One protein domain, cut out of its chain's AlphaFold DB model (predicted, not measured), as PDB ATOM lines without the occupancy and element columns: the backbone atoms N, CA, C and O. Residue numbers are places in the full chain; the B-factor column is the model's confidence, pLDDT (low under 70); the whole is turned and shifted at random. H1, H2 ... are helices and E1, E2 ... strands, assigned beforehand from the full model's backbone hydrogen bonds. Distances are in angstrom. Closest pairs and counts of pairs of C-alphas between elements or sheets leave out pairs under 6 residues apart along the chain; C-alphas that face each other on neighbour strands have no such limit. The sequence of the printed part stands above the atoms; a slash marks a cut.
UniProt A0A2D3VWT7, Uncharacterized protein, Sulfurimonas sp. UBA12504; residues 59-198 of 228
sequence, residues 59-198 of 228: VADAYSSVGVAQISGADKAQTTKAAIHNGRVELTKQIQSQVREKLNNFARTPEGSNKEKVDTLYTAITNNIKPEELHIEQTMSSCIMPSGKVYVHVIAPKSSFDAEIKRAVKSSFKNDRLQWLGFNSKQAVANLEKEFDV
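Overview. This is residues 59 to 198 of the 228 residues of an uncharacterized protein of Sulfurimonas sp. UBA12504 (UniProt A0A2D3VWT7). A small three-stranded sheet at one end and a cluster of helices at the other are joined by one long helix, H1, which packs on the sheet with residues 76 to 95. Farther along, H2 folds back beside H1, H5 packs on H1's residues 102 to 106, H2 meets H3 with its last residues, 124 to 127, and short H4 packs on H2. The printed part has 140 residues, in the order E1 H1 H2 E2 E3 H3 H4 H5; the class is mixed, helices and strands. The sheet, E1 E3 E2, is antiparallel. The whole is loose, with a radius of gyration of the C-alphas of 17.9 A, and elongated, spanning 57 by 30 by 21 A.

Along the chain. E1, residues 62 to 70, begins at C-alpha 62 (184.187, 220.698, 131.861) and is 26.4 A long. E3 is residues 149 to 157, 25.8 A; E2 is residues 142 to 144. H1, residues 76 to 106, begins at C-alpha 76 (206.585, 210.392, 121.104) and is 45.1 A long. H2 is residues 115 to 127, H3 158 to 175, 25.7 A, and H4 177 to 180. H5, residues 186 to 196, ends at C-alpha 196 (183.385, 223.060, 149.912).

Arrangement. In E1 and E3, N 65 and O 154 are 2.9 A apart; in the hairpin E2 and E3, N 143 and O 151 are 2.9 A apart. H1 is on the sheet, at the sheet's level, with a height of 1.5 A; C-alphas 67 and 87, the closest of E1 and H1, are 3.5 A apart. H1 and H2, a helical hairpin, touch at a shallow tilt of 27 degrees, closest at C-alphas 96 and 126, 6.2 A. H5 touches H1 at C-alphas 102 and 195, 5.8 A, the closest. H2 touches H3, closest at C-alphas 125 and 169, 5.2 A, and H4, at C-alphas 121 and 179, 6.3 A. Every O i to N i+4 pair is within hydrogen-bond range in H1, H2 and H5, and 13 of 14 in H3; H4 is too short for one.

Size, cuts and confidence. The C-alphas of Pro 146 and Ser 185, the farthest apart, are 58.3 A apart. The printed part has no cut. The link from H2 to E2, residues 128 to 141, is long. Residues 74, 138 to 139, 182 and 184 have pLDDT under 70.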
ATOM      1  N   VAL A  59     185.858 224.415 127.245       88.56
ATOM      2  CA  VAL A  59     184.894 223.352 126.939       88.56
ATOM      3  C   VAL A  59     183.648 223.612 127.786       88.56
ATOM      4  O   VAL A  59     183.767 224.084 128.916       88.56
ATOM      5  N   ALA A  60     182.455 223.351 127.249       87.88
ATOM      6  CA  ALA A  60     181.220 223.466 128.023       87.88
ATOM      7  C   ALA A  60     181.192 222.416 129.149       87.88
ATOM      8  O   ALA A  60     181.567 221.267 128.928       87.88
ATOM      9  N   ASP A  61     180.773 222.825 130.349       87.12
ATOM     10  CA  ASP A  61     180.547 221.975 131.533       87.12
ATOM     11  C   ASP A  61     181.738 221.106 132.014       87.12
ATOM     12  O   ASP A  61     181.597 220.253 132.897       87.12
ATOM     13  N   ALA A  62     182.945 221.378 131.509       91.94
ATOM     14  CA  ALA A  62     184.187 220.698 131.861       91.94
ATOM     15  C   ALA A  62     185.346 221.690 132.044       91.94
ATOM     16  O   ALA A  62     185.391 222.759 131.435       91.94
ATOM     17  N   TYR A  63     186.330 221.313 132.859       92.94
ATOM     18  CA  TYR A  63     187.569 222.074 133.001       92.94
ATOM     19  C   TYR A  63     188.576 221.605 131.955       92.94
ATOM     20  O   TYR A  63     188.711 220.408 131.704       92.94
ATOM     21  N   SER A  64     189.282 222.545 131.332       94.62
ATOM     22  CA  SER A  64     190.216 222.251 130.243       94.62
ATOM     23  C   SER A  64     191.525 223.026 130.370       94.62
ATOM     24  O   SER A  64     191.582 224.120 130.938       94.62
ATOM     25  N   SER A  65     192.601 222.423 129.873       95.19
ATOM     26  CA  SER A  65     193.942 223.005 129.827       95.19
ATOM     27  C   SER A  65     194.727 222.479 128.622       95.19
ATOM     28  O   SER A  65     194.313 221.533 127.946       95.19
ATOM     29  N   VAL A  66     195.891 223.078 128.366       95.88
ATOM     30  CA  VAL A  66     196.855 222.571 127.386       95.88
ATOM     31  C   VAL A  66     198.117 222.141 128.110       95.88
ATOM     32  O   VAL A  66     198.805 222.951 128.725       95.88
ATOM     33  N   GLY A  67     198.431 220.857 128.007       95.75
ATOM     34  CA  GLY A  67     199.725 220.322 128.384       95.75
ATOM     35  C   GLY A  67     200.710 220.417 127.225       95.75
ATOM     36  O   GLY A  67     200.355 220.090 126.093       95.75
ATOM     37  N   VAL A  68     201.945 220.843 127.491       95.38
ATOM     38  CA  VAL A  68     203.003 220.965 126.473       95.38
ATOM     39  C   VAL A  68     204.268 220.258 126.948       95.38
ATOM     40  O   VAL A  68     204.659 220.409 128.105       95.38
ATOM     41  N   ALA A  69     204.921 219.501 126.066       95.50
ATOM     42  CA  ALA A  69     206.239 218.914 126.311       95.50
ATOM     43  C   ALA A  69     207.087 218.887 125.028       95.50
ATOM     44  O   ALA A  69     206.561 218.736 123.929       95.50
ATOM     45  N   GLN A  70     208.405 219.016 125.166       93.31
ATOM     46  CA  GLN A  70     209.352 218.956 124.049       93.31
ATOM     47  C   GLN A  70     209.761 217.500 123.761       93.31
ATOM     48  O   GLN A  70     210.013 216.730 124.688       93.31
ATOM     49  N   ILE A  71     209.875 217.116 122.486       87.12
ATOM     50  CA  ILE A  71     210.553 215.869 122.099       87.12
ATOM     51  C   ILE A  71     212.062 216.070 122.282       87.12
ATOM     52  O   ILE A  71     212.670 216.905 121.611       87.12
ATOM     53  N   SER A  72     212.661 215.302 123.194       74.38
ATOM     54  CA  SER A  72     214.093 215.348 123.517       74.38
ATOM     55  C   SER A  72     214.629 213.938 123.803       74.38
ATOM     56  O   SER A  72     214.569 213.465 124.936       74.38
ATOM     57  N   GLY A  73     215.102 213.240 122.766       70.06
ATOM     58  CA  GLY A  73     215.684 211.886 122.846       70.06
ATOM     59  C   GLY A  73     214.698 210.741 123.134       70.06
ATOM     60  O   GLY A  73     214.911 209.627 122.667       70.06
ATOM     61  N   ALA A  74     213.616 211.007 123.864       69.81
ATOM     62  CA  ALA A  74     212.555 210.050 124.160       69.81
ATOM     63  C   ALA A  74     211.573 209.863 122.987       69.81
ATOM     64  O   ALA A  74     211.401 210.751 122.149       69.81
ATOM     65  N   ASP A  75     210.880 208.721 122.968       83.25
ATOM     66  CA  ASP A  75     209.799 208.461 122.013       83.25
ATOM     67  C   ASP A  75     208.580 209.386 122.229       83.25
ATOM     68  O   ASP A  75     208.273 209.827 123.343       83.25
ATOM     69  N   LYS A  76     207.826 209.611 121.145       86.50
ATOM     70  CA  LYS A  76     206.585 210.392 121.104       86.50
ATOM     71  C   LYS A  76     205.578 209.957 122.170       86.50
ATOM     72  O   LYS A  76     204.901 210.823 122.725       86.50
ATOM     73  N   ALA A  77     205.477 208.667 122.507       89.62
ATOM     74  CA  ALA A  77     204.578 208.200 123.562       89.62
ATOM     75  C   ALA A  77     204.995 208.706 124.955       89.62
ATOM     76  O   ALA A  77     204.133 209.033 125.773       89.62
ATOM     77  N   GLN A  78     206.298 208.830 125.233       91.62
ATOM     78  CA  GLN A  78     206.797 209.385 126.495       91.62
ATOM     79  C   GLN A  78     206.614 210.907 126.547       91.62
ATOM     80  O   GLN A  78     206.121 211.414 127.554       91.62
ATOM     81  N   THR A  79     206.911 211.635 125.464       92.25
ATOM     82  CA  THR A  79     206.637 213.082 125.403       92.25
ATOM     83  C   THR A  79     205.138 213.380 125.519       92.25
ATOM     84  O   THR A  79     204.753 214.317 126.212       92.25
ATOM     85  N   THR A  80     204.270 212.545 124.936       92.62
ATOM     86  CA  THR A  80     202.809 212.679 125.080       92.62
ATOM     87  C   THR A  80     202.365 212.463 126.532       92.62
ATOM     88  O   THR A  80     201.577 213.252 127.046       92.62
ATOM     89  N   LYS A  81     202.916 211.466 127.244       92.62
ATOM     90  CA  LYS A  81     202.665 211.274 128.688       92.62
ATOM     91  C   LYS A  81     203.122 212.478 129.522       92.62
ATOM     92  O   LYS A  81     202.389 212.904 130.411       92.62
ATOM     93  N   ALA A  82     204.287 213.053 129.211       94.00
ATOM     94  CA  ALA A  82     204.777 214.263 129.873       94.00
ATOM     95  C   ALA A  82     203.860 215.473 129.616       94.00
ATOM     96  O   ALA A  82     203.510 216.185 130.554       94.00
ATOM     97  N   ALA A  83     203.388 215.661 128.378       95.25
ATOM     98  CA  ALA A  83     202.406 216.694 128.057       95.25
ATOM     99  C   ALA A  83     201.092 216.488 128.836       95.25
ATOM    100  O   ALA A  83     200.603 217.431 129.450       95.25
ATOM    101  N   ILE A  84     200.558 215.260 128.907       94.94
ATOM    102  CA  ILE A  84     199.349 214.942 129.693       94.94
ATOM    103  C   ILE A  84     199.522 215.300 131.180       94.94
ATOM    104  O   ILE A  84     198.626 215.916 131.760       94.94
ATOM    105  N   HIS A  85     200.661 214.964 131.798       95.00
ATOM    106  CA  HIS A  85     200.956 215.362 133.181       95.00
ATOM    107  C   HIS A  85     201.031 216.892 133.327       95.00
ATOM    108  O   HIS A  85     200.374 217.450 134.202       95.00
ATOM    109  N   ASN A  86     201.725 217.592 132.425       96.31
ATOM    110  CA  ASN A  86     201.814 219.056 132.464       96.31
ATOM    111  C   ASN A  86     200.427 219.724 132.351       96.31
ATOM    112  O   ASN A  86     200.133 220.669 133.076       96.31
ATOM    113  N   GLY A  87     199.524 219.199 131.516       95.62
ATOM    114  CA  GLY A  87     198.150 219.708 131.440       95.62
ATOM    115  C   GLY A  87     197.317 219.406 132.695       95.62
ATOM    116  O   GLY A  87     196.535 220.255 133.129       95.62
ATOM    117  N   ARG A  88     197.528 218.252 133.347       94.94
ATOM    118  CA  ARG A  88     196.956 217.966 134.679       94.94
ATOM    119  C   ARG A  88     197.461 218.956 135.735       94.94
ATOM    120  O   ARG A  88     196.660 219.411 136.543       94.94
ATOM    121  N   VAL A  89     198.736 219.357 135.694       95.88
ATOM    122  CA  VAL A  89     199.292 220.405 136.575       95.88
ATOM    123  C   VAL A  89     198.599 221.758 136.350       95.88
ATOM    124  O   VAL A  89     198.243 222.423 137.323       95.88
ATOM    125  N   GLU A  90     198.319 222.153 135.105       95.94
ATOM    126  CA  GLU A  90     197.540 223.375 134.836       95.94
ATOM    127  C   GLU A  90     196.083 223.276 135.336       95.94
ATOM    128  O   GLU A  90     195.555 224.252 135.870       95.94
ATOM    129  N   LEU A  91     195.444 222.101 135.257       95.00
ATOM    130  CA  LEU A  91     194.128 221.875 135.877       95.00
ATOM    131  C   LEU A  91     194.211 221.953 137.410       95.00
ATOM    132  O   LEU A  91     193.376 222.604 138.035       95.00
ATOM    133  N   THR A  92     195.255 221.396 138.031       95.12
ATOM    134  CA  THR A  92     195.524 221.546 139.470       95.12
ATOM    135  C   THR A  92     195.658 223.017 139.886       95.12
ATOM    136  O   THR A  92     195.131 223.385 140.935       95.12
ATOM    137  N   LYS A  93     196.253 223.899 139.071       95.88
ATOM    138  CA  LYS A  93     196.268 225.351 139.357       95.88
ATOM    139  C   LYS A  93     194.869 225.978 139.311       95.88
ATOM    140  O   LYS A  93     194.558 226.834 140.140       95.88
ATOM    141  N   GLN A  94     193.996 225.536 138.398       95.12
ATOM    142  CA  GLN A  94     192.588 225.964 138.386       95.12
ATOM    143  C   GLN A  94     191.860 225.516 139.667       95.12
ATOM    144  O   GLN A  94     191.108 226.304 140.246       95.12
ATOM    145  N   ILE A  95     192.131 224.297 140.158       94.69
ATOM    146  CA  ILE A  95     191.608 223.799 141.445       94.69
ATOM    147  C   ILE A  95     192.089 224.687 142.596       94.69
ATOM    148  O   ILE A  95     191.278 225.156 143.393       94.69
ATOM    149  N   GLN A  96     193.393 224.965 142.666       95.56
ATOM    150  CA  GLN A  96     193.987 225.834 143.689       95.56
ATOM    151  C   GLN A  96     193.349 227.235 143.689       95.56
ATOM    152  O   GLN A  96     193.044 227.767 144.757       95.56
ATOM    153  N   SER A  97     193.059 227.801 142.512       95.62
ATOM    154  CA  SER A  97     192.349 229.081 142.392       95.62
ATOM    155  C   SER A  97     190.942 229.033 143.010       95.62
ATOM    156  O   SER A  97     190.608 229.880 143.836       95.62
ATOM    157  N   GLN A  98     190.143 227.999 142.714       93.81
ATOM    158  CA  GLN A  98     188.803 227.841 143.304       93.81
ATOM    159  C   GLN A  98     188.838 227.533 144.809       93.81
ATOM    160  O   GLN A  98     187.980 228.005 145.553       93.81
ATOM    161  N   VAL A  99     189.844 226.791 145.288       94.69
ATOM    162  CA  VAL A  99     190.089 226.605 146.731       94.69
ATOM    163  C   VAL A  99     190.357 227.959 147.396       94.69
ATOM    164  O   VAL A  99     189.757 228.257 148.427       94.69
ATOM    165  N   ARG A 100     191.187 228.819 146.791       95.06
ATOM    166  CA  ARG A 100     191.442 230.181 147.290       95.06
ATOM    167  C   ARG A 100     190.198 231.068 147.245       95.06
ATOM    168  O   ARG A 100     189.972 231.821 148.185       95.06
ATOM    169  N   GLU A 101     189.375 230.969 146.205       94.00
ATOM    170  CA  GLU A 101     188.113 231.712 146.102       94.00
ATOM    171  C   GLU A 101     187.127 231.322 147.216       94.00
ATOM    172  O   GLU A 101     186.651 232.191 147.945       94.00
ATOM    173  N   LYS A 102     186.894 230.020 147.419       92.38
ATOM    174  CA  LYS A 102     186.034 229.486 148.490       92.38
ATOM    175  C   LYS A 102     186.525 229.881 149.882       92.38
ATOM    176  O   LYS A 102     185.737 230.290 150.730       92.38
ATOM    177  N   LEU A 103     187.838 229.847 150.108       91.12
ATOM    178  CA  LEU A 103     188.429 230.310 151.364       91.12
ATOM    179  C   LEU A 103     188.317 231.831 151.553       91.12
ATOM    180  O   LEU A 103     188.083 232.280 152.670       91.12
ATOM    181  N   ASN A 104     188.403 232.623 150.481       90.56
ATOM    182  CA  ASN A 104     188.135 234.065 150.522       90.56
ATOM    183  C   ASN A 104     186.645 234.379 150.769       90.56
ATOM    184  O   ASN A 104     186.337 235.387 151.401       90.56
ATOM    185  N   ASN A 105     185.719 233.532 150.304       89.19
ATOM    186  CA  ASN A 105     184.292 233.640 150.625       89.19
ATOM    187  C   ASN A 105     184.039 233.322 152.101       89.19
ATOM    188  O   ASN A 105     183.452 234.143 152.805       89.19
ATOM    189  N   PHE A 106     184.587 232.212 152.601       86.62
ATOM    190  CA  PHE A 106     184.599 231.895 154.030       86.62
ATOM    191  C   PHE A 106     185.193 233.043 154.871       86.62
ATOM    192  O   PHE A 106     184.621 233.413 155.896       86.62
ATOM    193  N   ALA A 107     186.277 233.680 154.413       86.75
ATOM    194  CA  ALA A 107     186.930 234.801 155.099       86.75
ATOM    195  C   ALA A 107     186.063 236.069 155.253       86.75
ATOM    196  O   ALA A 107     186.395 236.942 156.054       86.75
ATOM    197  N   ARG A 108     184.959 236.186 154.498       85.88
ATOM    198  CA  ARG A 108     183.969 237.272 154.635       85.88
ATOM    199  C   ARG A 108     182.967 237.021 155.767       85.88
ATOM    200  O   ARG A 108     182.237 237.939 156.135       85.88
ATOM    201  N   THR A 109     182.921 235.809 156.323       81.94
ATOM    202  CA  THR A 109     182.133 235.503 157.528       81.94
ATOM    203  C   THR A 109     182.849 236.024 158.785       81.94
ATOM    204  O   THR A 109     184.086 236.040 158.810       81.94
ATOM    205  N   PRO A 110     182.129 236.432 159.850       80.62
ATOM    206  CA  PRO A 110     182.754 236.845 161.110       80.62
ATOM    207  C   PRO A 110     183.742 235.806 161.665       80.62
ATOM    208  O   PRO A 110     184.817 236.158 162.152       80.62
ATOM    209  N   GLU A 111     183.407 234.521 161.532       72.69
ATOM    210  CA  GLU A 111     184.187 233.374 161.998       72.69
ATOM    211  C   GLU A 111     185.456 233.124 161.165       72.69
ATOM    212  O   GLU A 111     186.431 232.571 161.683       72.69
ATOM    213  N   GLY A 112     185.457 233.530 159.891       71.88
ATOM    214  CA  GLY A 112     186.572 233.365 158.954       71.88
ATOM    215  C   GLY A 112     187.519 234.564 158.838       71.88
ATOM    216  O   GLY A 112     188.536 234.463 158.158       71.88
ATOM    217  N   SER A 113     187.228 235.673 159.521       72.56
ATOM    218  CA  SER A 113     187.850 237.003 159.363       72.56
ATOM    219  C   SER A 113     189.386 237.119 159.519       72.56
ATOM    220  O   SER A 113     189.949 238.188 159.275       72.56
ATOM    221  N   ASN A 114     190.102 236.048 159.885       77.94
ATOM    222  CA  ASN A 114     191.563 236.035 160.019       77.94
ATOM    223  C   ASN A 114     192.252 235.454 158.760       77.94
ATOM    224  O   ASN A 114     192.232 234.245 158.523       77.94
ATOM    225  N   LYS A 115     192.945 236.323 158.007       77.94
ATOM    226  CA  LYS A 115     193.687 235.979 156.776       77.94
ATOM    227  C   LYS A 115     194.823 234.962 156.971       77.94
ATOM    228  O   LYS A 115     195.034 234.121 156.109       77.94
ATOM    229  N   GLU A 116     195.529 234.994 158.097       83.19
ATOM    230  CA  GLU A 116     196.635 234.068 158.385       83.19
ATOM    231  C   GLU A 116     196.130 232.622 158.493       83.19
ATOM    232  O   GLU A 116     196.731 231.694 157.947       83.19
ATOM    233  N   LYS A 117     194.954 232.432 159.109       82.44
ATOM    234  CA  LYS A 117     194.265 231.133 159.136       82.44
ATOM    235  C   LYS A 117     193.806 230.702 157.743       82.44
ATOM    236  O   LYS A 117     193.866 229.518 157.432       82.44
ATOM    237  N   VAL A 118     193.366 231.648 156.914       85.94
ATOM    238  CA  VAL A 118     192.910 231.412 155.534       85.94
ATOM    239  C   VAL A 118     194.054 230.930 154.637       85.94
ATOM    240  O   VAL A 118     193.888 229.924 153.953       85.94
ATOM    241  N   ASP A 119     195.228 231.566 154.684       89.56
ATOM    242  CA  ASP A 119     196.407 231.126 153.922       89.56
ATOM    243  C   ASP A 119     197.032 229.832 154.484       89.56
ATOM    244  O   ASP A 119     197.498 228.977 153.722       89.56
ATOM    245  N   THR A 120     196.965 229.625 155.802       89.19
ATOM    246  CA  THR A 120     197.355 228.359 156.449       89.19
ATOM    247  C   THR A 120     196.471 227.198 155.972       89.19
ATOM    248  O   THR A 120     196.975 226.156 155.558       89.19
ATOM    249  N   LEU A 121     195.150 227.391 155.968       89.00
ATOM    250  CA  LEU A 121     194.167 226.405 155.515       89.00
ATOM    251  C   LEU A 121     194.210 226.181 153.995       89.00
ATOM    252  O   LEU A 121     194.063 225.048 153.540       89.00
ATOM    253  N   TYR A 122     194.470 227.231 153.208       93.06
ATOM    254  CA  TYR A 122     194.779 227.104 151.784       93.06
ATOM    255  C   TYR A 122     195.943 226.137 151.586       93.06
ATOM    256  O   TYR A 122     195.790 225.145 150.881       93.06
ATOM    257  N   THR A 123     197.061 226.377 152.279       93.00
ATOM    258  CA  THR A 123     198.266 225.542 152.193       93.00
ATOM    259  C   THR A 123     197.968 224.088 152.567       93.00
ATOM    260  O   THR A 123     198.354 223.183 151.826       93.00
ATOM    261  N   ALA A 124     197.201 223.860 153.643       92.06
ATOM    262  CA  ALA A 124     196.726 222.534 154.050       92.06
ATOM    263  C   ALA A 124     196.034 221.796 152.893       92.06
ATOM    264  O   ALA A 124     196.412 220.685 152.515       92.06
ATOM    265  N   ILE A 125     195.018 222.429 152.301       93.31
ATOM    266  CA  ILE A 125     194.197 221.830 151.247       93.31
ATOM    267  C   ILE A 125     195.033 221.635 149.978       93.31
ATOM    268  O   ILE A 125     195.014 220.547 149.401       93.31
ATOM    269  N   THR A 126     195.805 222.639 149.551       95.06
ATOM    270  CA  THR A 126     196.526 222.581 148.273       95.06
ATOM    271  C   THR A 126     197.695 221.609 148.264       95.06
ATOM    272  O   THR A 126     197.941 221.005 147.224       95.06
ATOM    273  N   ASN A 127     198.353 221.382 149.405       94.44
ATOM    274  CA  ASN A 127     199.392 220.353 149.543       94.44
ATOM    275  C   ASN A 127     198.847 218.924 149.370       94.44
ATOM    276  O   ASN A 127     199.611 217.999 149.099       94.44
ATOM    277  N   ASN A 128     197.534 218.730 149.531       93.12
ATOM    278  CA  ASN A 128     196.883 217.431 149.389       93.12
ATOM    279  C   ASN A 128     196.318 217.183 147.968       93.12
ATOM    280  O   ASN A 128     195.939 216.043 147.685       93.12
ATOM    281  N   ILE A 129     196.261 218.192 147.081       93.88
ATOM    282  CA  ILE A 129     195.826 218.066 145.669       93.88
ATOM    283  C   ILE A 129     196.920 217.357 144.856       93.88
ATOM    284  O   ILE A 129     198.092 217.700 145.005       93.88
ATOM    285  N   LYS A 130     196.566 216.411 143.971       91.25
ATOM    286  CA  LYS A 130     197.550 215.719 143.113       91.25
ATOM    287  C   LYS A 130     197.116 215.650 141.642       91.25
ATOM    288  O   LYS A 130     196.030 215.134 141.370       91.25
ATOM    289  N   PRO A 131     197.966 216.070 140.682       91.50
ATOM    290  CA  PRO A 131     197.679 215.963 139.248       91.50
ATOM    291  C   PRO A 131     197.314 214.545 138.792       91.50
ATOM    292  O   PRO A 131     196.547 214.387 137.846       91.50
ATOM    293  N   GLU A 132     197.837 213.511 139.455       90.19
ATOM    294  CA  GLU A 132     197.631 212.089 139.151       90.19
ATOM    295  C   GLU A 132     196.226 211.595 139.534       90.19
ATOM    296  O   GLU A 132     195.645 210.789 138.808       90.19
ATOM    297  N   GLU A 133     195.661 212.097 140.638       88.62
ATOM    298  CA  GLU A 133     194.353 211.667 141.163       88.62
ATOM    299  C   GLU A 133     193.177 212.297 140.380       88.62
ATOM    300  O   GLU A 133     192.062 211.765 140.379       88.62
ATOM    301  N   LEU A 134     193.441 213.360 139.609       90.31
ATOM    302  CA  LEU A 134     192.484 213.950 138.674       90.31
ATOM    303  C   LEU A 134     192.114 212.965 137.551       90.31
ATOM    304  O   LEU A 134     192.978 212.452 136.834       90.31
ATOM    305  N   HIS A 135     190.819 212.720 137.352       90.94
ATOM    306  CA  HIS A 135     190.332 211.930 136.226       90.94
ATOM    307  C   HIS A 135     190.097 212.847 135.023       90.94
ATOM    308  O   HIS A 135     189.562 213.950 135.144       90.94
ATOM    309  N   ILE A 136     190.531 212.381 133.855       91.12
ATOM    310  CA  ILE A 136     190.512 213.117 132.589       91.12
ATOM    311  C   ILE A 136     189.775 212.292 131.537       91.12
ATOM    312  O   ILE A 136     189.737 211.063 131.624       91.12
ATOM    313  N   GLU A 137     189.194 212.957 130.545       86.00
ATOM    314  CA  GLU A 137     188.488 212.279 129.460       86.00
ATOM    315  C   GLU A 137     189.452 211.531 128.530       86.00
ATOM    316  O   GLU A 137     190.588 211.950 128.306       86.00
ATOM    317  N   GLN A 138     188.992 210.410 127.968       69.62
ATOM    318  CA  GLN A 138     189.812 209.567 127.089       69.62
ATOM    319  C   GLN A 138     190.026 210.198 125.701       69.62
ATOM    320  O   GLN A 138     191.042 209.952 125.053       69.62
ATOM    321  N   THR A 139     189.097 211.043 125.248       63.38
ATOM    322  CA  THR A 139     189.102 211.736 123.949       63.38
ATOM    323  C   THR A 139     189.982 212.990 123.953       63.38
ATOM    324  O   THR A 139     189.547 214.098 123.639       63.38
ATOM    325  N   MET A 140     191.256 212.817 124.308       82.06
ATOM    326  CA  MET A 140     192.248 213.894 124.328       82.06
ATOM    327  C   MET A 140     192.670 214.283 122.905       82.06
ATOM    328  O   MET A 140     193.159 213.449 122.141       82.06
ATOM    329  N   SER A 141     192.552 215.563 122.547       89.94
ATOM    330  CA  SER A 141     193.147 216.079 121.303       89.94
ATOM    331  C   SER A 141     194.652 216.278 121.481       89.94
ATOM    332  O   SER A 141     195.084 216.768 122.522       89.94
ATOM    333  N   SER A 142     195.465 215.953 120.474       91.88
ATOM    334  CA  SER A 142     196.905 216.244 120.494       91.88
ATOM    335  C   SER A 142     197.403 216.799 119.159       91.88
ATOM    336  O   SER A 142     196.770 216.623 118.119       91.88
ATOM    337  N   CYS A 143     198.520 217.522 119.198       91.38
ATOM    338  CA  CYS A 143     199.167 218.116 118.034       91.38
ATOM    339  C   CYS A 143     200.689 218.144 118.241       91.38
ATOM    340  O   CYS A 143     201.154 218.340 119.363       91.38
ATOM    341  N   ILE A 144     201.469 217.958 117.173       91.69
ATOM    342  CA  ILE A 144     202.935 218.051 117.204       91.69
ATOM    343  C   ILE A 144     203.354 219.168 116.251       91.69
ATOM    344  O   ILE A 144     203.028 219.116 115.067       91.69
ATOM    345  N   MET A 145     204.065 220.168 116.767       91.50
ATOM    346  CA  MET A 145     204.515 221.323 115.985       91.50
ATOM    347  C   MET A 145     205.875 221.066 115.316       91.50
ATOM    348  O   MET A 145     206.637 220.220 115.796       91.50
ATOM    349  N   PRO A 146     206.248 221.829 114.266       89.88
ATOM    350  CA  PRO A 146     207.555 221.711 113.608       89.88
ATOM    351  C   PRO A 146     208.768 221.882 114.540       89.88
ATOM    352  O   PRO A 146     209.836 221.359 114.248       89.88
ATOM    353  N   SER A 147     208.607 222.560 115.683       90.25
ATOM    354  CA  SER A 147     209.634 222.677 116.734       90.25
ATOM    355  C   SER A 147     209.897 221.387 117.528       90.25
ATOM    356  O   SER A 147     210.801 221.354 118.362       90.25
ATOM    357  N   GLY A 148     209.094 220.337 117.337       89.88
ATOM    358  CA  GLY A 148     209.125 219.126 118.160       89.88
ATOM    359  C   GLY A 148     208.368 219.242 119.490       89.88
ATOM    360  O   GLY A 148     208.437 218.322 120.301       89.88
ATOM    361  N   LYS A 149     207.627 220.330 119.731       93.81
ATOM    362  CA  LYS A 149     206.680 220.424 120.854       93.81
ATOM    363  C   LYS A 149     205.445 219.561 120.591       93.81
ATOM    364  O   LYS A 149     204.808 219.692 119.545       93.81
ATOM    365  N   VAL A 150     205.063 218.748 121.569       94.06
ATOM    366  CA  VAL A 150     203.773 218.053 121.636       94.06
ATOM    367  C   VAL A 150     202.837 218.857 122.534       94.06
ATOM    368  O   VAL A 150     203.160 219.114 123.694       94.06
ATOM    369  N   TYR A 151     201.680 219.225 121.997       95.31
ATOM    370  CA  TYR A 151     200.576 219.881 122.690       95.31
ATOM    371  C   TYR A 151     199.449 218.863 122.885       95.31
ATOM    372  O   TYR A 151     199.102 218.146 121.944       95.31
ATOM    373  N   VAL A 152     198.850 218.809 124.073       95.81
ATOM    374  CA  VAL A 152     197.722 217.921 124.392       95.81
ATOM    375  C   VAL A 152     196.626 218.710 125.102       95.81
ATOM    376  O   VAL A 152     196.882 219.356 126.116       95.81
ATOM    377  N   HIS A 153     195.402 218.636 124.583       96.19
ATOM    378  CA  HIS A 153     194.208 219.156 125.238       96.19
ATOM    379  C   HIS A 153     193.816 218.200 126.364       96.19
ATOM    380  O   HIS A 153     193.476 217.042 126.106       96.19
ATOM    381  N   VAL A 154     193.881 218.670 127.607       95.19
ATOM    382  CA  VAL A 154     193.464 217.895 128.777       95.19
ATOM    383  C   VAL A 154     192.106 218.411 129.219       95.19
ATOM    384  O   VAL A 154     191.970 219.587 129.538       95.19
ATOM    385  N   ILE A 155     191.109 217.528 129.225       94.88
ATOM    386  CA  ILE A 155     189.738 217.815 129.655       94.88
ATOM    387  C   ILE A 155     189.461 216.968 130.897       94.88
ATOM    388  O   ILE A 155     189.742 215.769 130.898       94.88
ATOM    389  N   ALA A 156     188.921 217.581 131.946       93.31
ATOM    390  CA  ALA A 156     188.427 216.905 133.139       93.31
ATOM    391  C   ALA A 156     186.952 217.284 133.360       93.31
ATOM    392  O   ALA A 156     186.642 218.479 133.446       93.31
ATOM    393  N   PRO A 157     186.031 216.309 133.478       92.44
ATOM    394  CA  PRO A 157     184.629 216.606 133.734       92.44
ATOM    395  C   PRO A 157     184.490 217.282 135.099       92.44
ATOM    396  O   PRO A 157     185.215 216.945 136.045       92.44
ATOM    397  N   LYS A 158     183.536 218.213 135.230       91.06
ATOM    398  CA  LYS A 158     183.344 218.995 136.461       91.06
ATOM    399  C   LYS A 158     183.264 218.125 137.724       91.06
ATOM    400  O   LYS A 158     183.874 218.453 138.739       91.06
ATOM    401  N   SER A 159     182.612 216.969 137.630       90.38
ATOM    402  CA  SER A 159     182.499 215.984 138.712       90.38
ATOM    403  C   SER A 159     183.843 215.455 139.232       90.38
ATOM    404  O   SER A 159     183.975 215.272 140.440       90.38
ATOM    405  N   SER A 160     184.860 215.251 138.382       89.62
ATOM    406  CA  SER A 160     186.190 214.825 138.854       89.62
ATOM    407  C   SER A 160     186.936 215.947 139.567       89.62
ATOM    408  O   SER A 160     187.696 215.676 140.494       89.62
ATOM    409  N   PHE A 161     186.765 217.183 139.112       89.69
ATOM    410  CA  PHE A 161     187.421 218.358 139.678       89.69
ATOM    411  C   PHE A 161     186.822 218.692 141.052       89.69
ATOM    412  O   PHE A 161     187.547 218.873 142.030       89.69
ATOM    413  N   ASP A 162     185.491 218.656 141.154       90.25
ATOM    414  CA  ASP A 162     184.770 218.817 142.415       90.25
ATOM    415  C   ASP A 162     185.090 217.652 143.385       90.25
ATOM    416  O   ASP A 162     185.302 217.877 144.577       90.25
ATOM    417  N   ALA A 163     185.216 216.407 142.898       91.19
ATOM    418  CA  ALA A 163     185.656 215.271 143.715       91.19
ATOM    419  C   ALA A 163     187.097 215.427 144.239       91.19
ATOM    420  O   ALA A 163     187.350 215.139 145.411       91.19
ATOM    421  N   GLU A 164     188.020 215.925 143.412       93.25
ATOM    422  CA  GLU A 164     189.415 216.189 143.785       93.25
ATOM    423  C   GLU A 164     189.520 217.264 144.881       93.25
ATOM    424  O   GLU A 164     190.232 217.066 145.867       93.25
ATOM    425  N   ILE A 165     188.726 218.342 144.793       92.19
ATOM    426  CA  ILE A 165     188.583 219.338 145.871       92.19
ATOM    427  C   ILE A 165     188.121 218.664 147.167       92.19
ATOM    428  O   ILE A 165     188.767 218.787 148.211       92.19
ATOM    429  N   LYS A 166     187.008 217.922 147.115       92.00
ATOM    430  CA  LYS A 166     186.407 217.288 148.300       92.00
ATOM    431  C   LYS A 166     187.342 216.262 148.946       92.00
ATOM    432  O   LYS A 166     187.354 216.129 150.173       92.00
ATOM    433  N   ARG A 167     188.140 215.556 148.139       93.25
ATOM    434  CA  ARG A 167     189.193 214.632 148.580       93.25
ATOM    435  C   ARG A 167     190.346 215.385 149.248       93.25
ATOM    436  O   ARG A 167     190.696 215.038 150.373       93.25
ATOM    437  N   ALA A 168     190.882 216.431 148.616       93.00
ATOM    438  CA  ALA A 168     191.981 217.233 149.156       93.00
ATOM    439  C   ALA A 168     191.621 217.886 150.504       93.00
ATOM    440  O   ALA A 168     192.387 217.774 151.464       93.00
ATOM    441  N   VAL A 169     190.416 218.459 150.630       91.44
ATOM    442  CA  VAL A 169     189.909 219.020 151.897       91.44
ATOM    443  C   VAL A 169     189.850 217.944 152.987       91.44
ATOM    444  O   VAL A 169     190.476 218.098 154.038       91.44
ATOM    445  N   LYS A 170     189.188 216.806 152.724       90.00
ATOM    446  CA  LYS A 170     189.078 215.686 153.681       90.00
ATOM    447  C   LYS A 170     190.422 215.030 154.021       90.00
ATOM    448  O   LYS A 170     190.553 214.463 155.104       90.00
ATOM    449  N   SER A 171     191.398 215.081 153.115       91.00
ATOM    450  CA  SER A 171     192.764 214.602 153.341       91.00
ATOM    451  C   SER A 171     193.526 215.557 154.261       91.00
ATOM    452  O   SER A 171     194.024 215.129 155.303       91.00
ATOM    453  N   SER A 172     193.500 216.862 153.971       89.62
ATOM    454  CA  SER A 172     194.154 217.878 154.806       89.62
ATOM    455  C   SER A 172     193.608 217.916 156.237       89.62
ATOM    456  O   SER A 172     194.374 218.031 157.186       89.62
ATOM    457  N   PHE A 173     192.301 217.701 156.435       86.44
ATOM    458  CA  PHE A 173     191.733 217.597 157.782       86.44
ATOM    459  C   PHE A 173     192.293 216.409 158.588       86.44
ATOM    460  O   PHE A 173     192.402 216.475 159.811       86.44
ATOM    461  N   LYS A 174     192.649 215.301 157.924       85.00
ATOM    462  CA  LYS A 174     193.207 214.108 158.581       85.00
ATOM    463  C   LYS A 174     194.702 214.245 158.853       85.00
ATOM    464  O   LYS A 174     195.147 213.857 159.935       85.00
ATOM    465  N   ASN A 175     195.440 214.769 157.879       85.25
ATOM    466  CA  ASN A 175     196.900 214.814 157.869       85.25
ATOM    467  C   ASN A 175     197.413 216.052 158.619       85.25
ATOM    468  O   ASN A 175     198.211 215.947 159.548       85.25
ATOM    469  N   ASP A 176     196.868 217.219 158.287       83.69
ATOM    470  CA  ASP A 176     197.361 218.537 158.683       83.69
ATOM    471  C   ASP A 176     196.585 219.115 159.884       83.69
ATOM    472  O   ASP A 176     196.400 220.324 160.008       83.69
ATOM    473  N   ARG A 177     196.114 218.252 160.803       76.19
ATOM    474  CA  ARG A 177     195.195 218.609 161.912       76.19
ATOM    475  C   ARG A 177     195.571 219.876 162.684       76.19
ATOM    476  O   ARG A 177     194.674 220.603 163.096       76.19
ATOM    477  N   LEU A 178     196.863 220.153 162.882       79.00
ATOM    478  CA  LEU A 178     197.338 221.352 163.587       79.00
ATOM    479  C   LEU A 178     196.902 222.655 162.899       79.00
ATOM    480  O   LEU A 178     196.513 223.600 163.578       79.00
ATOM    481  N   GLN A 179     196.895 222.680 161.565       79.88
ATOM    482  CA  GLN A 179     196.451 223.818 160.752       79.88
ATOM    483  C   GLN A 179     194.929 224.031 160.885       79.88
ATOM    484  O   GLN A 179     194.441 225.159 160.830       79.88
ATOM    485  N   TRP A 180     194.186 222.958 161.173       78.44
ATOM    486  CA  TRP A 180     192.745 222.985 161.428       78.44
ATOM    487  C   TRP A 180     192.363 223.330 162.883       78.44
ATOM    488  O   TRP A 180     191.250 223.802 163.117       78.44
ATOM    489  N   LEU A 181     193.273 223.205 163.863       72.06
ATOM    490  CA  LEU A 181     193.024 223.624 165.260       72.06
ATOM    491  C   LEU A 181     192.771 225.138 165.412       72.06
ATOM    492  O   LEU A 181     192.271 225.584 166.443       72.06
ATOM    493  N   GLY A 182     193.066 225.945 164.387       68.62
ATOM    494  CA  GLY A 182     192.707 227.365 164.353       68.62
ATOM    495  C   GLY A 182     191.194 227.638 164.325       68.62
ATOM    496  O   GLY A 182     190.778 228.752 164.663       68.62
ATOM    497  N   PHE A 183     190.368 226.649 163.959       71.56
ATOM    498  CA  PHE A 183     188.921 226.778 163.739       71.56
ATOM    499  C   PHE A 183     188.111 226.177 164.904       71.56
ATOM    500  O   PHE A 183     187.384 225.200 164.762       71.56
ATOM    501  N   ASN A 184     188.245 226.786 166.086       62.75
ATOM    502  CA  ASN A 184     187.696 226.266 167.349       62.75
ATOM    503  C   ASN A 184     186.156 226.264 167.478       62.75
ATOM    504  O   ASN A 184     185.644 225.699 168.444       62.75
ATOM    505  N   SER A 185     185.396 226.885 166.566       70.56
ATOM    506  CA  SER A 185     183.927 226.879 166.621       70.56
ATOM    507  C   SER A 185     183.326 225.871 165.637       70.56
ATOM    508  O   SER A 185     183.724 225.792 164.475       70.56
ATOM    509  N   LYS A 186     182.294 225.135 166.081       76.75
ATOM    510  CA  LYS A 186     181.504 224.246 165.204       76.75
ATOM    511  C   LYS A 186     180.928 225.000 163.995       76.75
ATOM    512  O   LYS A 186     180.820 224.436 162.917       76.75
ATOM    513  N   GLN A 187     180.602 226.278 164.184       80.88
ATOM    514  CA  GLN A 187     180.064 227.180 163.168       80.88
ATOM    515  C   GLN A 187     181.094 227.549 162.088       80.88
ATOM    516  O   GLN A 187     180.746 227.558 160.913       80.88
ATOM    517  N   ALA A 188     182.370 227.756 162.445       80.38
ATOM    518  CA  ALA A 188     183.435 227.936 161.455       80.38
ATOM    519  C   ALA A 188     183.597 226.685 160.578       80.38
ATOM    520  O   ALA A 188     183.687 226.800 159.359       80.38
ATOM    521  N   VAL A 189     183.573 225.493 161.188       81.94
ATOM    522  CA  VAL A 189     183.636 224.226 160.441       81.94
ATOM    523  C   VAL A 189     182.407 224.059 159.542       81.94
ATOM    524  O   VAL A 189     182.591 223.819 158.359       81.94
ATOM    525  N   ALA A 190     181.190 224.295 160.038       85.31
ATOM    526  CA  ALA A 190     179.959 224.184 159.245       85.31
ATOM    527  C   ALA A 190     179.883 225.185 158.071       85.31
ATOM    528  O   ALA A 190     179.447 224.834 156.973       85.31
ATOM    529  N   ASN A 191     180.349 226.424 158.265       84.44
ATOM    530  CA  ASN A 191     180.451 227.413 157.187       84.44
ATOM    531  C   ASN A 191     181.455 226.956 156.108       84.44
ATOM    532  O   ASN A 191     181.198 227.101 154.916       84.44
ATOM    533  N   LEU A 192     182.579 226.368 156.520       85.69
ATOM    534  CA  LEU A 192     183.626 225.871 155.627       85.69
ATOM    535  C   LEU A 192     183.227 224.565 154.907       85.69
ATOM    536  O   LEU A 192     183.502 224.405 153.718       85.69
ATOM    537  N   GLU A 193     182.522 223.663 155.595       88.62
ATOM    538  CA  GLU A 193     181.864 222.479 155.028       88.62
ATOM    539  C   GLU A 193     180.917 222.868 153.889       88.62
ATOM    540  O   GLU A 193     180.964 222.266 152.816       88.62
ATOM    541  N   LYS A 194     180.118 223.923 154.096       90.38
ATOM    542  CA  LYS A 194     179.194 224.478 153.101       90.38
ATOM    543  C   LYS A 194     179.911 225.080 151.888       90.38
ATOM    544  O   LYS A 194     179.493 224.817 150.764       90.38
ATOM    545  N   GLU A 195     180.987 225.850 152.079       89.38
ATOM    546  CA  GLU A 195     181.762 226.413 150.955       89.38
ATOM    547  C   GLU A 195     182.374 225.320 150.060       89.38
ATOM    548  O   GLU A 195     182.479 225.498 148.845       89.38
ATOM    549  N   PHE A 196     182.750 224.172 150.633       88.25
ATOM    550  CA  PHE A 196     183.385 223.060 149.912       88.25
ATOM    551  C   PHE A 196     182.452 221.892 149.545       88.25
ATOM    552  O   PHE A 196     182.880 220.990 148.823       88.25
ATOM    553  N   ASP A 197     181.196 221.910 149.999       91.62
ATOM    554  CA  ASP A 197     180.225 220.812 149.873       91.62
ATOM    555  C   ASP A 197     180.810 219.461 150.357       91.62
ATOM    556  O   ASP A 197     180.888 218.450 149.644       91.62
ATOM    557  N   VAL A 198     181.306 219.483 151.600       87.69
ATOM    558  CA  VAL A 198     181.919 218.350 152.314       87.69
ATOM    559  C   VAL A 198     181.316 218.172 153.707       87.69
ATOM    560  O   VAL A 198     180.693 219.073 154.248       87.69
TER     561      VAL A 198